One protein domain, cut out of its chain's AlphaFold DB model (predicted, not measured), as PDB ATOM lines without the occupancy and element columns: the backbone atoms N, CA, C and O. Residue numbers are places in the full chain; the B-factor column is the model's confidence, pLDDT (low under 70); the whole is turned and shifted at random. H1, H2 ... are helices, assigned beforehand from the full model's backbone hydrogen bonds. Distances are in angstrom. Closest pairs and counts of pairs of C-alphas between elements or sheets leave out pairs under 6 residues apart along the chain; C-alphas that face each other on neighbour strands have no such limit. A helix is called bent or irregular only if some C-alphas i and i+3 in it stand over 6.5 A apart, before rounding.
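AT A GLANCE: This is residues 22 to 112 of the 151 residues of an uncharacterized protein of Deltaproteobacteria bacterium (UniProt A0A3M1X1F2). The domain is a long, loose rod of helices built on one long helix, H3, with H2 folded beside its first half as a helical hairpin and H5 running back alongside its later part across a gap. Short H1 sits over that gap and bridges H3 and H5, while short H4 lies at the turn where the chain passes from H3 to H5. The printed part has 91 residues with five named helices, H1 to H5 in chain order, and no named strand; the class is all helix. The whole is loose, with a radius of gyration of the C-alphas of 15.3 A, and spans 48 by 20 by 17 A.

IN THESE COORDINATES: H3, the longest helix, holds residues 52 to 77 and measures 37.0 A from C-alpha 52 at (26.589, 53.042, -35.883) to C-alpha 77 at (49.864, 26.460, -46.939). H2 holds residues 32 to 46 and is 21.5 A long. H5 holds residues 87 to 104, 25.9 A long, and ends with C-alpha 104 at (23.349, 35.773, -38.772). H1, residues 22 to 29, is 8.9 A long and begins with C-alpha 22 at (35.080, 21.004, -34.816); it is irregular, with C-alphas 24 and 27 standing 7.5 A apart. H4, residues 80 to 84, is 5.9 A long.

HOW THE PARTS SIT: H3 touches H2 with residues 52 to 63 alone, and the two form a hairpin at a shallow tilt of 4 degrees, opposite ways; their closest C-alphas, those of Ser 41 and Gly 56, are 5.1 A apart. H3 and H5 are close but not clearly touching, at a shallow tilt of 1 degree, opposite ways; their closest C-alphas, those of Phe 75 and Tyr 87, are 7.7 A apart. H1 is the hub, touching H3, H4 and H5. H1 and H3 only just touch, with 3 pairs of C-alphas within 8 A, the closest being those of Tyr 28 and Asp 71 at 6.0 A; the tilt is steep, 56 degrees. H1 touches residues 90 to 98 of H5 at a steep tilt of 57 degrees, the same way, with the C-alphas of Ile 29 and Val 94 closest at 5.7 A. H1 touches H4, where the C-alphas of Asp 24 and Asp 81 are closest at 5.6 A. H2 is apart from H1, H4 and H5. In H2, H3 and H4 every O i to N i+4 pair is within hydrogen-bond range; in H1 2 of 4 are, and in H5 13 of 14.

THE WHOLE: The C-alphas of Gly 48 and Arg 84, the two farthest apart, are 48.1 A from each other. The printed part, residues 22 to 112, has no cut, and the four links between its helices are tight. The mean pLDDT of the printed part is 79.9; residue 53 and residues 102 to 112, of which 102 to 104 belong to H5, are under 70.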
ATOM      1  N   VAL A  22      35.651  19.697 -35.173       86.75
ATOM      2  CA  VAL A  22      35.080  21.004 -34.816       86.75
ATOM      3  C   VAL A  22      36.088  21.869 -34.062       86.75
ATOM      4  O   VAL A  22      36.154  23.068 -34.304       86.75
ATOM      5  N   ILE A  23      36.880  21.278 -33.164       86.69
ATOM      6  CA  ILE A  23      37.942  21.974 -32.424       86.69
ATOM      7  C   ILE A  23      39.084  22.322 -33.378       86.69
ATOM      8  O   ILE A  23      39.558  23.454 -33.376       86.69
ATOM      9  N   ASP A  24      39.474  21.372 -34.226       89.75
ATOM     10  CA  ASP A  24      40.542  21.562 -35.212       89.75
ATOM     11  C   ASP A  24      40.200  22.652 -36.234       89.75
ATOM     12  O   ASP A  24      41.075  23.394 -36.676       89.75
ATOM     13  N   LEU A  25      38.920  22.754 -36.609       89.75
ATOM     14  CA  LEU A  25      38.443  23.731 -37.579       89.75
ATOM     15  C   LEU A  25      37.916  25.029 -36.946       89.75
ATOM     16  O   LEU A  25      37.599  25.971 -37.675       89.75
ATOM     17  N   ALA A  26      37.856  25.114 -35.612       89.38
ATOM     18  CA  ALA A  26      37.365  26.281 -34.877       89.38
ATOM     19  C   ALA A  26      38.004  27.616 -35.319       89.38
ATOM     20  O   ALA A  26      37.254  28.581 -35.493       89.38
ATOM     21  N   PRO A  27      39.331  27.702 -35.559       87.31
ATOM     22  CA  PRO A  27      39.976  28.954 -35.960       87.31
ATOM     23  C   PRO A  27      39.493  29.508 -37.306       87.31
ATOM     24  O   PRO A  27      39.563  30.715 -37.517       87.31
ATOM     25  N   TYR A  28      38.999  28.639 -38.192       87.56
ATOM     26  CA  TYR A  28      38.533  28.998 -39.537       87.56
ATOM     27  C   TYR A  28      37.044  29.367 -39.558       87.56
ATOM     28  O   TYR A  28      36.578  30.103 -40.418       87.56
ATOM     29  N   ILE A  29      36.262  28.855 -38.602       85.00
ATOM     30  CA  ILE A  29      34.810  29.097 -38.542       85.00
ATOM     31  C   ILE A  29      34.426  30.220 -37.577       85.00
ATOM     32  O   ILE A  29      33.364  30.821 -37.732       85.00
ATOM     33  N   PHE A  30      35.244  30.488 -36.554       79.25
ATOM     34  CA  PHE A  30      34.877  31.381 -35.464       79.25
ATOM     35  C   PHE A  30      35.913  32.479 -35.253       79.25
ATOM     36  O   PHE A  30      36.994  32.252 -34.715       79.25
ATOM     37  N   THR A  31      35.529  33.715 -35.574       72.56
ATOM     38  CA  THR A  31      36.294  34.897 -35.166       72.56
ATOM     39  C   THR A  31      35.635  35.603 -33.988       72.56
ATOM     40  O   THR A  31      34.570  36.206 -34.169       72.56
ATOM     41  N   PRO A  32      36.297  35.660 -32.818       74.88
ATOM     42  CA  PRO A  32      35.870  36.509 -31.707       74.88
ATOM     43  C   PRO A  32      35.684  37.979 -32.118       74.88
ATOM     44  O   PRO A  32      34.812  38.669 -31.592       74.88
ATOM     45  N   ALA A  33      36.461  38.441 -33.105       76.50
ATOM     46  CA  ALA A  33      36.364  39.784 -33.667       76.50
ATOM     47  C   ALA A  33      34.964  40.099 -34.223       76.50
ATOM     48  O   ALA A  33      34.458  41.194 -33.990       76.50
ATOM     49  N   GLY A  34      34.299  39.137 -34.873       77.62
ATOM     50  CA  GLY A  34      32.944  39.323 -35.402       77.62
ATOM     51  C   GLY A  34      31.923  39.639 -34.306       77.62
ATOM     52  O   GLY A  34      31.154  40.587 -34.434       77.62
ATOM     53  N   LEU A  35      31.970  38.911 -33.184       77.44
ATOM     54  CA  LEU A  35      31.108  39.176 -32.026       77.44
ATOM     55  C   LEU A  35      31.412  40.529 -31.378       77.44
ATOM     56  O   LEU A  35      30.490  41.252 -31.004       77.44
ATOM     57  N   GLY A  36      32.695  40.886 -31.274       82.25
ATOM     58  CA  GLY A  36      33.121  42.188 -30.764       82.25
ATOM     59  C   GLY A  36      32.592  43.347 -31.610       82.25
ATOM     60  O   GLY A  36      32.122  44.337 -31.057       82.25
ATOM     61  N   ILE A  37      32.600  43.200 -32.939       81.88
ATOM     62  CA  ILE A  37      32.051  44.196 -33.865       81.88
ATOM     63  C   ILE A  37      30.541  44.340 -33.668       81.88
ATOM     64  O   ILE A  37      30.076  45.460 -33.491       81.88
ATOM     65  N   VAL A  38      29.785  43.235 -33.624       78.19
ATOM     66  CA  VAL A  38      28.330  43.285 -33.380       78.19
ATOM     67  C   VAL A  38      28.022  43.966 -32.046       78.19
ATOM     68  O   VAL A  38      27.178  44.859 -31.979       78.19
ATOM     69  N   PHE A  39      28.730  43.586 -30.982       81.25
ATOM     70  CA  PHE A  39      28.550  44.182 -29.662       81.25
ATOM     71  C   PHE A  39      28.855  45.687 -29.662       81.25
ATOM     72  O   PHE A  39      28.077  46.476 -29.122       81.25
ATOM     73  N   LEU A  40      29.949  46.097 -30.311       83.00
ATOM     74  CA  LEU A  40      30.314  47.503 -30.458       83.00
ATOM     75  C   LEU A  40      29.251  48.282 -31.242       83.00
ATOM     76  O   LEU A  40      28.874  49.371 -30.818       83.00
ATOM     77  N   SER A  41      28.730  47.722 -32.336       77.31
ATOM     78  CA  SER A  41      27.663  48.345 -33.125       77.31
ATOM     79  C   SER A  41      26.408  48.594 -32.289       77.31
ATOM     80  O   SER A  41      25.894  49.711 -32.301       77.31
ATOM     81  N   ILE A  42      25.985  47.619 -31.475       77.50
ATOM     82  CA  ILE A  42      24.842  47.767 -30.557       77.50
ATOM     83  C   ILE A  42      25.096  48.876 -29.521       77.50
ATOM     84  O   ILE A  42      24.197  49.658 -29.208       77.50
ATOM     85  N   LEU A  43      26.311  48.964 -28.967       82.00
ATOM     86  CA  LEU A  43      26.660  50.028 -28.018       82.00
ATOM     87  C   LEU A  43      26.654  51.413 -28.674       82.00
ATOM     88  O   LEU A  43      26.166  52.368 -28.071       82.00
ATOM     89  N   MET A  44      27.170  51.527 -29.900       80.88
ATOM     90  CA  MET A  44      27.186  52.783 -30.652       80.88
ATOM     91  C   MET A  44      25.771  53.248 -31.011       80.88
ATOM     92  O   MET A  44      25.474  54.436 -30.881       80.88
ATOM     93  N   GLU A  45      24.891  52.324 -31.402       79.19
ATOM     94  CA  GLU A  45      23.485  52.616 -31.689       79.19
ATOM     95  C   GLU A  45      22.766  53.127 -30.434       79.19
ATOM     96  O   GLU A  45      22.183  54.212 -30.446       79.19
ATOM     97  N   LYS A  46      22.908  52.421 -29.301       80.31
ATOM     98  CA  LYS A  46      22.361  52.865 -28.006       80.31
ATOM     99  C   LYS A  46      22.940  54.200 -27.533       80.31
ATOM    100  O   LYS A  46      22.258  54.941 -26.832       80.31
ATOM    101  N   GLY A  47      24.179  54.507 -27.911       86.00
ATOM    102  CA  GLY A  47      24.841  55.783 -27.640       86.00
ATOM    103  C   GLY A  47      24.415  56.934 -28.559       86.00
ATOM    104  O   GLY A  47      24.921  58.042 -28.396       86.00
ATOM    105  N   GLY A  48      23.519  56.704 -29.527       82.81
ATOM    106  CA  GLY A  48      23.027  57.736 -30.443       82.81
ATOM    107  C   GLY A  48      24.009  58.112 -31.559       82.81
ATOM    108  O   GLY A  48      23.889  59.187 -32.152       82.81
ATOM    109  N   TYR A  49      24.992  57.259 -31.867       78.62
ATOM    110  CA  TYR A  49      25.922  57.522 -32.963       78.62
ATOM    111  C   TYR A  49      25.230  57.369 -34.319       78.62
ATOM    112  O   TYR A  49      24.856  56.275 -34.735       78.62
ATOM    113  N   ARG A  50      25.159  58.475 -35.067       72.19
ATOM    114  CA  ARG A  50      24.478  58.592 -36.371       72.19
ATOM    115  C   ARG A  50      24.934  57.592 -37.448       72.19
ATOM    116  O   ARG A  50      24.214  57.385 -38.417       72.19
ATOM    117  N   TYR A  51      26.119  57.002 -37.300       72.12
ATOM    118  CA  TYR A  51      26.710  56.067 -38.265       72.12
ATOM    119  C   TYR A  51      27.016  54.690 -37.663       72.12
ATOM    120  O   TYR A  51      27.836  53.961 -38.221       72.12
ATOM    121  N   ALA A  52      26.395  54.338 -36.531       71.50
ATOM    122  CA  ALA A  52      26.589  53.042 -35.883       71.50
ATOM    123  C   ALA A  52      26.311  51.870 -36.843       71.50
ATOM    124  O   ALA A  52      27.134  50.963 -36.954       71.50
ATOM    125  N   ASP A  53      25.226  51.960 -37.619       68.50
ATOM    126  CA  ASP A  53      24.834  50.932 -38.586       68.50
ATOM    127  C   ASP A  53      25.845  50.799 -39.725       68.50
ATOM    128  O   ASP A  53      26.399  49.727 -39.965       68.50
ATOM    129  N   THR A  54      26.141  51.905 -40.415       70.81
ATOM    130  CA  THR A  54      27.053  51.899 -41.567       70.81
ATOM    131  C   THR A  54      28.471  51.498 -41.161       70.81
ATOM    132  O   THR A  54      29.124  50.739 -41.877       70.81
ATOM    133  N   GLY A  55      28.946  51.977 -40.006       71.69
ATOM    134  CA  GLY A  55      30.250  51.612 -39.457       71.69
ATOM    135  C   GLY A  55      30.311  50.143 -39.043       71.69
ATOM    136  O   GLY A  55      31.282  49.460 -39.365       71.69
ATOM    137  N   GLY A  56      29.257  49.631 -38.406       75.12
ATOM    138  CA  GLY A  56      29.131  48.221 -38.042       75.12
ATOM    139  C   GLY A  56      29.155  47.292 -39.250       75.12
ATOM    140  O   GLY A  56      29.944  46.351 -39.292       75.12
ATOM    141  N   ILE A  57      28.359  47.604 -40.275       74.56
ATOM    142  CA  ILE A  57      28.316  46.842 -41.531       74.56
ATOM    143  C   ILE A  57      29.680  46.856 -42.230       74.56
ATOM    144  O   ILE A  57      30.135  45.821 -42.720       74.56
ATOM    145  N   PHE A  58      30.356  48.007 -42.263       76.50
ATOM    146  CA  PHE A  58      31.692  48.117 -42.842       76.50
ATOM    147  C   PHE A  58      32.708  47.231 -42.108       76.50
ATOM    148  O   PHE A  58      33.423  46.458 -42.746       76.50
ATOM    149  N   LEU A  59      32.728  47.286 -40.774       78.56
ATOM    150  CA  LEU A  59      33.618  46.469 -39.950       78.56
ATOM    151  C   LEU A  59      33.313  44.971 -40.084       78.56
ATOM    152  O   LEU A  59      34.242  44.175 -40.204       78.56
ATOM    153  N   LEU A  60      32.035  44.583 -40.134       79.31
ATOM    154  CA  LEU A  60      31.624  43.199 -40.390       79.31
ATOM    155  C   LEU A  60      32.104  42.718 -41.763       79.31
ATOM    156  O   LEU A  60      32.642  41.617 -41.872       79.31
ATOM    157  N   GLY A  61      31.969  43.552 -42.797       77.44
ATOM    158  CA  GLY A  61      32.474  43.260 -44.137       77.44
ATOM    159  C   GLY A  61      33.996  43.100 -44.177       77.44
ATOM    160  O   GLY A  61      34.496  42.161 -44.795       77.44
ATOM    161  N   MET A  62      34.737  43.967 -43.477       79.69
ATOM    162  CA  MET A  62      36.192  43.842 -43.337       79.69
ATOM    163  C   MET A  62      36.591  42.561 -42.601       79.69
ATOM    164  O   MET A  62      37.490  41.859 -43.058       79.69
ATOM    165  N   ASN A  63      35.918  42.240 -41.493       83.69
ATOM    166  CA  ASN A  63      36.173  41.024 -40.726       83.69
ATOM    167  C   ASN A  63      35.934  39.777 -41.582       83.69
ATOM    168  O   ASN A  63      36.788  38.901 -41.644       83.69
ATOM    169  N   LEU A  64      34.821  39.734 -42.318       82.44
ATOM    170  CA  LEU A  64      34.525  38.634 -43.230       82.44
ATOM    171  C   LEU A  64      35.588  38.498 -44.331       82.44
ATOM    172  O   LEU A  64      36.043  37.394 -44.614       82.44
ATOM    173  N   GLY A  65      36.008  39.613 -44.937       81.81
ATOM    174  CA  GLY A  65      37.072  39.606 -45.942       81.81
ATOM    175  C   GLY A  65      38.396  39.079 -45.386       81.81
ATOM    176  O   GLY A  65      39.062  38.279 -46.040       81.81
ATOM    177  N   MET A  66      38.751  39.475 -44.162       83.31
ATOM    178  CA  MET A  66      39.950  38.998 -43.473       83.31
ATOM    179  C   MET A  66      39.904  37.485 -43.226       83.31
ATOM    180  O   MET A  66      40.883  36.806 -43.524       83.31
ATOM    181  N   ILE A  67      38.768  36.959 -42.754       85.75
ATOM    182  CA  ILE A  67      38.562  35.518 -42.537       85.75
ATOM    183  C   ILE A  67      38.791  34.748 -43.828       85.75
ATOM    184  O   ILE A  67      39.608  33.838 -43.860       85.75
ATOM    185  N   VAL A  68      38.149  35.168 -44.919       85.88
ATOM    186  CA  VAL A  68      38.291  34.498 -46.218       85.88
ATOM    187  C   VAL A  68      39.747  34.482 -46.686       85.88
ATOM    188  O   VAL A  68      40.211  33.468 -47.207       85.88
ATOM    189  N   CYS A  69      40.483  35.581 -46.498       85.75
ATOM    190  CA  CYS A  69      41.901  35.645 -46.847       85.75
ATOM    191  C   CYS A  69      42.761  34.717 -45.976       85.75
ATOM    192  O   CYS A  69      43.644  34.041 -46.502       85.75
ATOM    193  N   PHE A  70      42.516  34.667 -44.665       87.31
ATOM    194  CA  PHE A  70      43.260  33.795 -43.753       87.31
ATOM    195  C   PHE A  70      42.943  32.318 -43.967       87.31
ATOM    196  O   PHE A  70      43.863  31.503 -43.991       87.31
ATOM    197  N   ASP A  71      41.681  31.979 -44.214       89.25
ATOM    198  CA  ASP A  71      41.278  30.626 -44.578       89.25
ATOM    199  C   ASP A  71      41.956  30.214 -45.882       89.25
ATOM    200  O   ASP A  71      42.593  29.164 -45.939       89.25
ATOM    201  N   TYR A  72      41.902  31.061 -46.917       88.38
ATOM    202  CA  TYR A  72      42.601  30.808 -48.178       88.38
ATOM    203  C   TYR A  72      44.085  30.497 -47.949       88.38
ATOM    204  O   TYR A  72      44.579  29.492 -48.459       88.38
ATOM    205  N   GLU A  73      44.778  31.316 -47.156       88.44
ATOM    206  CA  GLU A  73      46.199  31.129 -46.858       88.44
ATOM    207  C   GLU A  73      46.457  29.827 -46.084       88.44
ATOM    208  O   GLU A  73      47.420  29.108 -46.363       88.44
ATOM    209  N   ALA A  74      45.573  29.470 -45.151       88.12
ATOM    210  CA  ALA A  74      45.674  28.233 -44.388       88.12
ATOM    211  C   ALA A  74      45.481  26.988 -45.266       88.12
ATOM    212  O   ALA A  74      46.252  26.025 -45.169       88.12
ATOM    213  N   PHE A  75      44.504  27.024 -46.175       89.94
ATOM    214  CA  PHE A  75      44.302  25.983 -47.180       89.94
ATOM    215  C   PHE A  75      45.473  25.925 -48.172       89.94
ATOM    216  O   PHE A  75      45.924  24.829 -48.517       89.94
ATOM    217  N   ALA A  76      46.010  27.070 -48.602       87.94
ATOM    218  CA  ALA A  76      47.123  27.137 -49.548       87.94
ATOM    219  C   ALA A  76      48.426  26.576 -48.958       87.94
ATOM    220  O   ALA A  76      49.108  25.765 -49.594       87.94
ATOM    221  N   SER A  77      48.719  26.948 -47.713       90.06
ATOM    222  CA  SER A  77      49.864  26.460 -46.939       90.06
ATOM    223  C   SER A  77      49.704  24.997 -46.511       90.06
ATOM    224  O   SER A  77      50.682  24.298 -46.241       90.06
ATOM    225  N   GLY A  78      48.466  24.504 -46.475       88.62
ATOM    226  CA  GLY A  78      48.135  23.143 -46.085       88.62
ATOM    227  C   GLY A  78      48.474  22.844 -44.649       88.62
ATOM    228  O   GLY A  78      49.256  21.928 -44.374       88.62
ATOM    229  N   GLN A  79      47.857  23.614 -43.761       89.62
ATOM    230  CA  GLN A  79      47.946  23.388 -42.328       89.62
ATOM    231  C   GLN A  79      47.606  21.941 -41.955       89.62
ATOM    232  O   GLN A  79      46.779  21.279 -42.593       89.62
ATOM    233  N   GLU A  80      48.276  21.440 -40.918       88.75
ATOM    234  CA  GLU A  80      48.133  20.051 -40.477       88.75
ATOM    235  C   GLU A  80      46.707  19.738 -40.023       88.75
ATOM    236  O   GLU A  80      46.226  18.641 -40.283       88.75
ATOM    237  N   ASP A  81      46.000  20.710 -39.444       89.12
ATOM    238  CA  ASP A  81      44.621  20.544 -38.972       89.12
ATOM    239  C   ASP A  81      43.628  20.337 -40.128       89.12
ATOM    240  O   ASP A  81      42.721  19.508 -40.040       89.12
ATOM    241  N   ILE A  82      43.855  21.008 -41.263       90.75
ATOM    242  CA  ILE A  82      43.077  20.827 -42.500       90.75
ATOM    243  C   ILE A  82      43.390  19.467 -43.132       90.75
ATOM    244  O   ILE A  82      42.495  18.748 -43.582       90.75
ATOM    245  N   LYS A  83      44.673  19.082 -43.166       90.12
ATOM    246  CA  LYS A  83      45.110  17.789 -43.716       90.12
ATOM    247  C   LYS A  83      44.595  16.615 -42.890       90.12
ATOM    248  O   LYS A  83      44.141  15.633 -43.471       90.12
ATOM    249  N   ARG A  84      44.641  16.729 -41.560       87.94
ATOM    250  CA  ARG A  84      44.201  15.707 -40.600       87.94
ATOM    251  C   ARG A  84      42.728  15.351 -40.788       87.94
ATOM    252  O   ARG A  84      42.393  14.173 -40.769       87.94
ATOM    253  N   ASN A  85      41.887  16.350 -41.049       87.38
ATOM    254  CA  ASN A  85      40.445  16.177 -41.259       87.38
ATOM    255  C   ASN A  85      40.049  15.963 -42.732       87.38
ATOM    256  O   ASN A  85      38.880  15.754 -43.045       87.38
ATOM    257  N   GLY A  86      41.017  16.000 -43.649       88.81
ATOM    258  CA  GLY A  86      40.790  15.940 -45.086       88.81
ATOM    259  C   GLY A  86      40.464  17.310 -45.683       88.81
ATOM    260  O   GLY A  86      39.580  18.036 -45.226       88.81
ATOM    261  N   TYR A  87      41.161  17.645 -46.768       88.44
ATOM    262  CA  TYR A  87      41.067  18.952 -47.422       88.44
ATOM    263  C   TYR A  87      39.657  19.290 -47.912       88.44
ATOM    264  O   TYR A  87      39.165  20.390 -47.676       88.44
ATOM    265  N   PHE A  88      39.002  18.340 -48.586       87.69
ATOM    266  CA  PHE A  88      37.664  18.545 -49.144       87.69
ATOM    267  C   PHE A  88      36.616  18.762 -48.053       87.69
ATOM    268  O   PHE A  88      35.822  19.697 -48.126       87.69
ATOM    269  N   PHE A  89      36.645  17.911 -47.027       90.62
ATOM    270  CA  PHE A  89      35.727  17.991 -45.899       90.62
ATOM    271  C   PHE A  89      35.900  19.310 -45.145       90.62
ATOM    272  O   PHE A  89      34.928  20.038 -44.958       90.62
ATOM    273  N   SER A  90      37.144  19.659 -44.806       92.31
ATOM    274  CA  SER A  90      37.469  20.915 -44.128       92.31
ATOM    275  C   SER A  90      36.992  22.121 -44.937       92.31
ATOM    276  O   SER A  90      36.381  23.027 -44.380       92.31
ATOM    277  N   PHE A  91      37.203  22.118 -46.258       90.88
ATOM    278  CA  PHE A  91      36.745  23.196 -47.134       90.88
ATOM    279  C   PHE A  91      35.221  23.348 -47.120       90.88
ATOM    280  O   PHE A  91      34.721  24.453 -46.921       90.88
ATOM    281  N   LEU A  92      34.476  22.253 -47.297       90.94
ATOM    282  CA  LEU A  92      33.013  22.293 -47.267       90.94
ATOM    283  C   LEU A  92      32.478  22.749 -45.910       90.94
ATOM    284  O   LEU A  92      31.512  23.508 -45.854       90.94
ATOM    285  N   PHE A  93      33.106  22.300 -44.826       91.19
ATOM    286  CA  PHE A  93      32.707  22.651 -43.472       91.19
ATOM    287  C   PHE A  93      32.936  24.139 -43.178       91.19
ATOM    288  O   PHE A  93      32.018  24.824 -42.731       91.19
ATOM    289  N   VAL A  94      34.121  24.666 -43.504       90.25
ATOM    290  CA  VAL A  94      34.428  26.098 -43.361       90.25
ATOM    291  C   VAL A  94      33.506  26.942 -44.239       90.25
ATOM    292  O   VAL A  94      32.918  27.913 -43.763       90.25
ATOM    293  N   LEU A  95      33.282  26.528 -45.491       87.44
ATOM    294  CA  LEU A  95      32.363  27.206 -46.402       87.44
ATOM    295  C   LEU A  95      30.934  27.255 -45.845       87.44
ATOM    296  O   LEU A  95      30.291  28.300 -45.915       87.44
ATOM    297  N   LEU A  96      30.439  26.155 -45.272       87.69
ATOM    298  CA  LEU A  96      29.121  26.109 -44.641       87.69
ATOM    299  C   LEU A  96      29.011  27.137 -43.507       87.69
ATOM    300  O   LEU A  96      28.046  27.897 -43.468       87.69
ATOM    301  N   PHE A  97      29.994  27.199 -42.608       86.31
ATOM    302  CA  PHE A  97      29.982  28.146 -41.488       86.31
ATOM    303  C   PHE A  97      30.133  29.600 -41.931       86.31
ATOM    304  O   PHE A  97      29.453  30.480 -41.398       86.31
ATOM    305  N   LEU A  98      30.942  29.860 -42.956       83.81
ATOM    306  CA  LEU A  98      31.035  31.178 -43.573       83.81
ATOM    307  C   LEU A  98      29.677  31.603 -44.157       83.81
ATOM    308  O   LEU A  98      29.218  32.724 -43.930       83.81
ATOM    309  N   LEU A  99      28.991  30.686 -44.849       80.75
ATOM    310  CA  LEU A  99      27.656  30.918 -45.406       80.75
ATOM    311  C   LEU A  99      26.580  31.091 -44.330       80.75
ATOM    312  O   LEU A  99      25.648  31.852 -44.557       80.75
ATOM    313  N   LEU A 100      26.701  30.433 -43.172       79.88
ATOM    314  CA  LEU A 100      25.805  30.614 -42.021       79.88
ATOM    315  C   LEU A 100      26.078  31.919 -41.262       79.88
ATOM    316  O   LEU A 100      25.154  32.523 -40.718       79.88
ATOM    317  N   THR A 101      27.324  32.394 -41.262       73.50
ATOM    318  CA  THR A 101      27.700  33.666 -40.629       73.50
ATOM    319  C   THR A 101      27.066  34.852 -41.353       73.50
ATOM    320  O   THR A 101      26.652  35.816 -40.710       73.50
ATOM    321  N   LEU A 102      26.914  34.773 -42.677       69.31
ATOM    322  CA  LEU A 102      26.285  35.814 -43.494       69.31
ATOM    323  C   LEU A 102      24.858  36.187 -43.042       69.31
ATOM    324  O   LEU A 102      24.649  37.349 -42.705       69.31
ATOM    325  N   PRO A 103      23.868  35.273 -42.987       62.81
ATOM    326  CA  PRO A 103      22.518  35.605 -42.550       62.81
ATOM    327  C   PRO A 103      22.466  35.990 -41.070       62.81
ATOM    328  O   PRO A 103      21.688  36.869 -40.726       62.81
ATOM    329  N   VAL A 104      23.302  35.404 -40.201       64.31
ATOM    330  CA  VAL A 104      23.349  35.773 -38.772       64.31
ATOM    331  C   VAL A 104      23.844  37.206 -38.580       64.31
ATOM    332  O   VAL A 104      23.277  37.947 -37.782       64.31
ATOM    333  N   SER A 105      24.830  37.631 -39.371       60.22
ATOM    334  CA  SER A 105      25.323  39.017 -39.398       60.22
ATOM    335  C   SER A 105      24.296  40.009 -39.967       60.22
ATOM    336  O   SER A 105      24.481  41.218 -39.856       60.22
ATOM    337  N   LEU A 106      23.234  39.495 -40.596       58.38
ATOM    338  CA  LEU A 106      22.158  40.244 -41.249       58.38
ATOM    339  C   LEU A 106      20.798  40.065 -40.548       58.38
ATOM    340  O   LEU A 106      19.799  40.609 -41.023       58.38
ATOM    341  N   LEU A 107      20.728  39.303 -39.446       56.12
ATOM    342  CA  LEU A 107      19.501  39.132 -38.668       56.12
ATOM    343  C   LEU A 107      19.065  40.483 -38.070       56.12
ATOM    344  O   LEU A 107      19.909  41.338 -37.793       56.12
ATOM    345  N   PRO A 108      17.748  40.703 -37.894       44.66
ATOM    346  CA  PRO A 108      17.171  42.019 -37.656       44.66
ATOM    347  C   PRO A 108      17.476  42.512 -36.235       44.66
ATOM    348  O   PRO A 108      16.684  42.361 -35.311       44.66
ATOM    349  N   GLY A 109      18.662  43.097 -36.098       49.16
ATOM    350  CA  GLY A 109      19.089  44.010 -35.039       49.16
ATOM    351  C   GLY A 109      19.625  45.336 -35.600       49.16
ATOM    352  O   GLY A 109      19.753  46.284 -34.848       49.16
ATOM    353  N   PHE A 110      19.855  45.426 -36.918       50.78
ATOM    354  CA  PHE A 110      20.076  46.674 -37.658       50.78
ATOM    355  C   PHE A 110      18.720  47.184 -38.167       50.78
ATOM    356  O   PHE A 110      18.270  46.857 -39.269       50.78
ATOM    357  N   ALA A 111      17.988  47.877 -37.300       47.38
ATOM    358  CA  ALA A 111      16.597  48.248 -37.514       47.38
ATOM    359  C   ALA A 111      16.442  49.439 -38.482       47.38
ATOM    360  O   ALA A 111      16.432  50.597 -38.082       47.38
ATOM    361  N   SER A 112      16.221  49.160 -39.767       43.41
ATOM    362  CA  SER A 112      15.584  50.090 -40.713       43.41
ATOM    363  C   SER A 112      14.977  49.294 -41.880       43.41
ATOM    364  O   SER A 112      15.584  48.327 -42.344       43.41
TER     365      SER A 112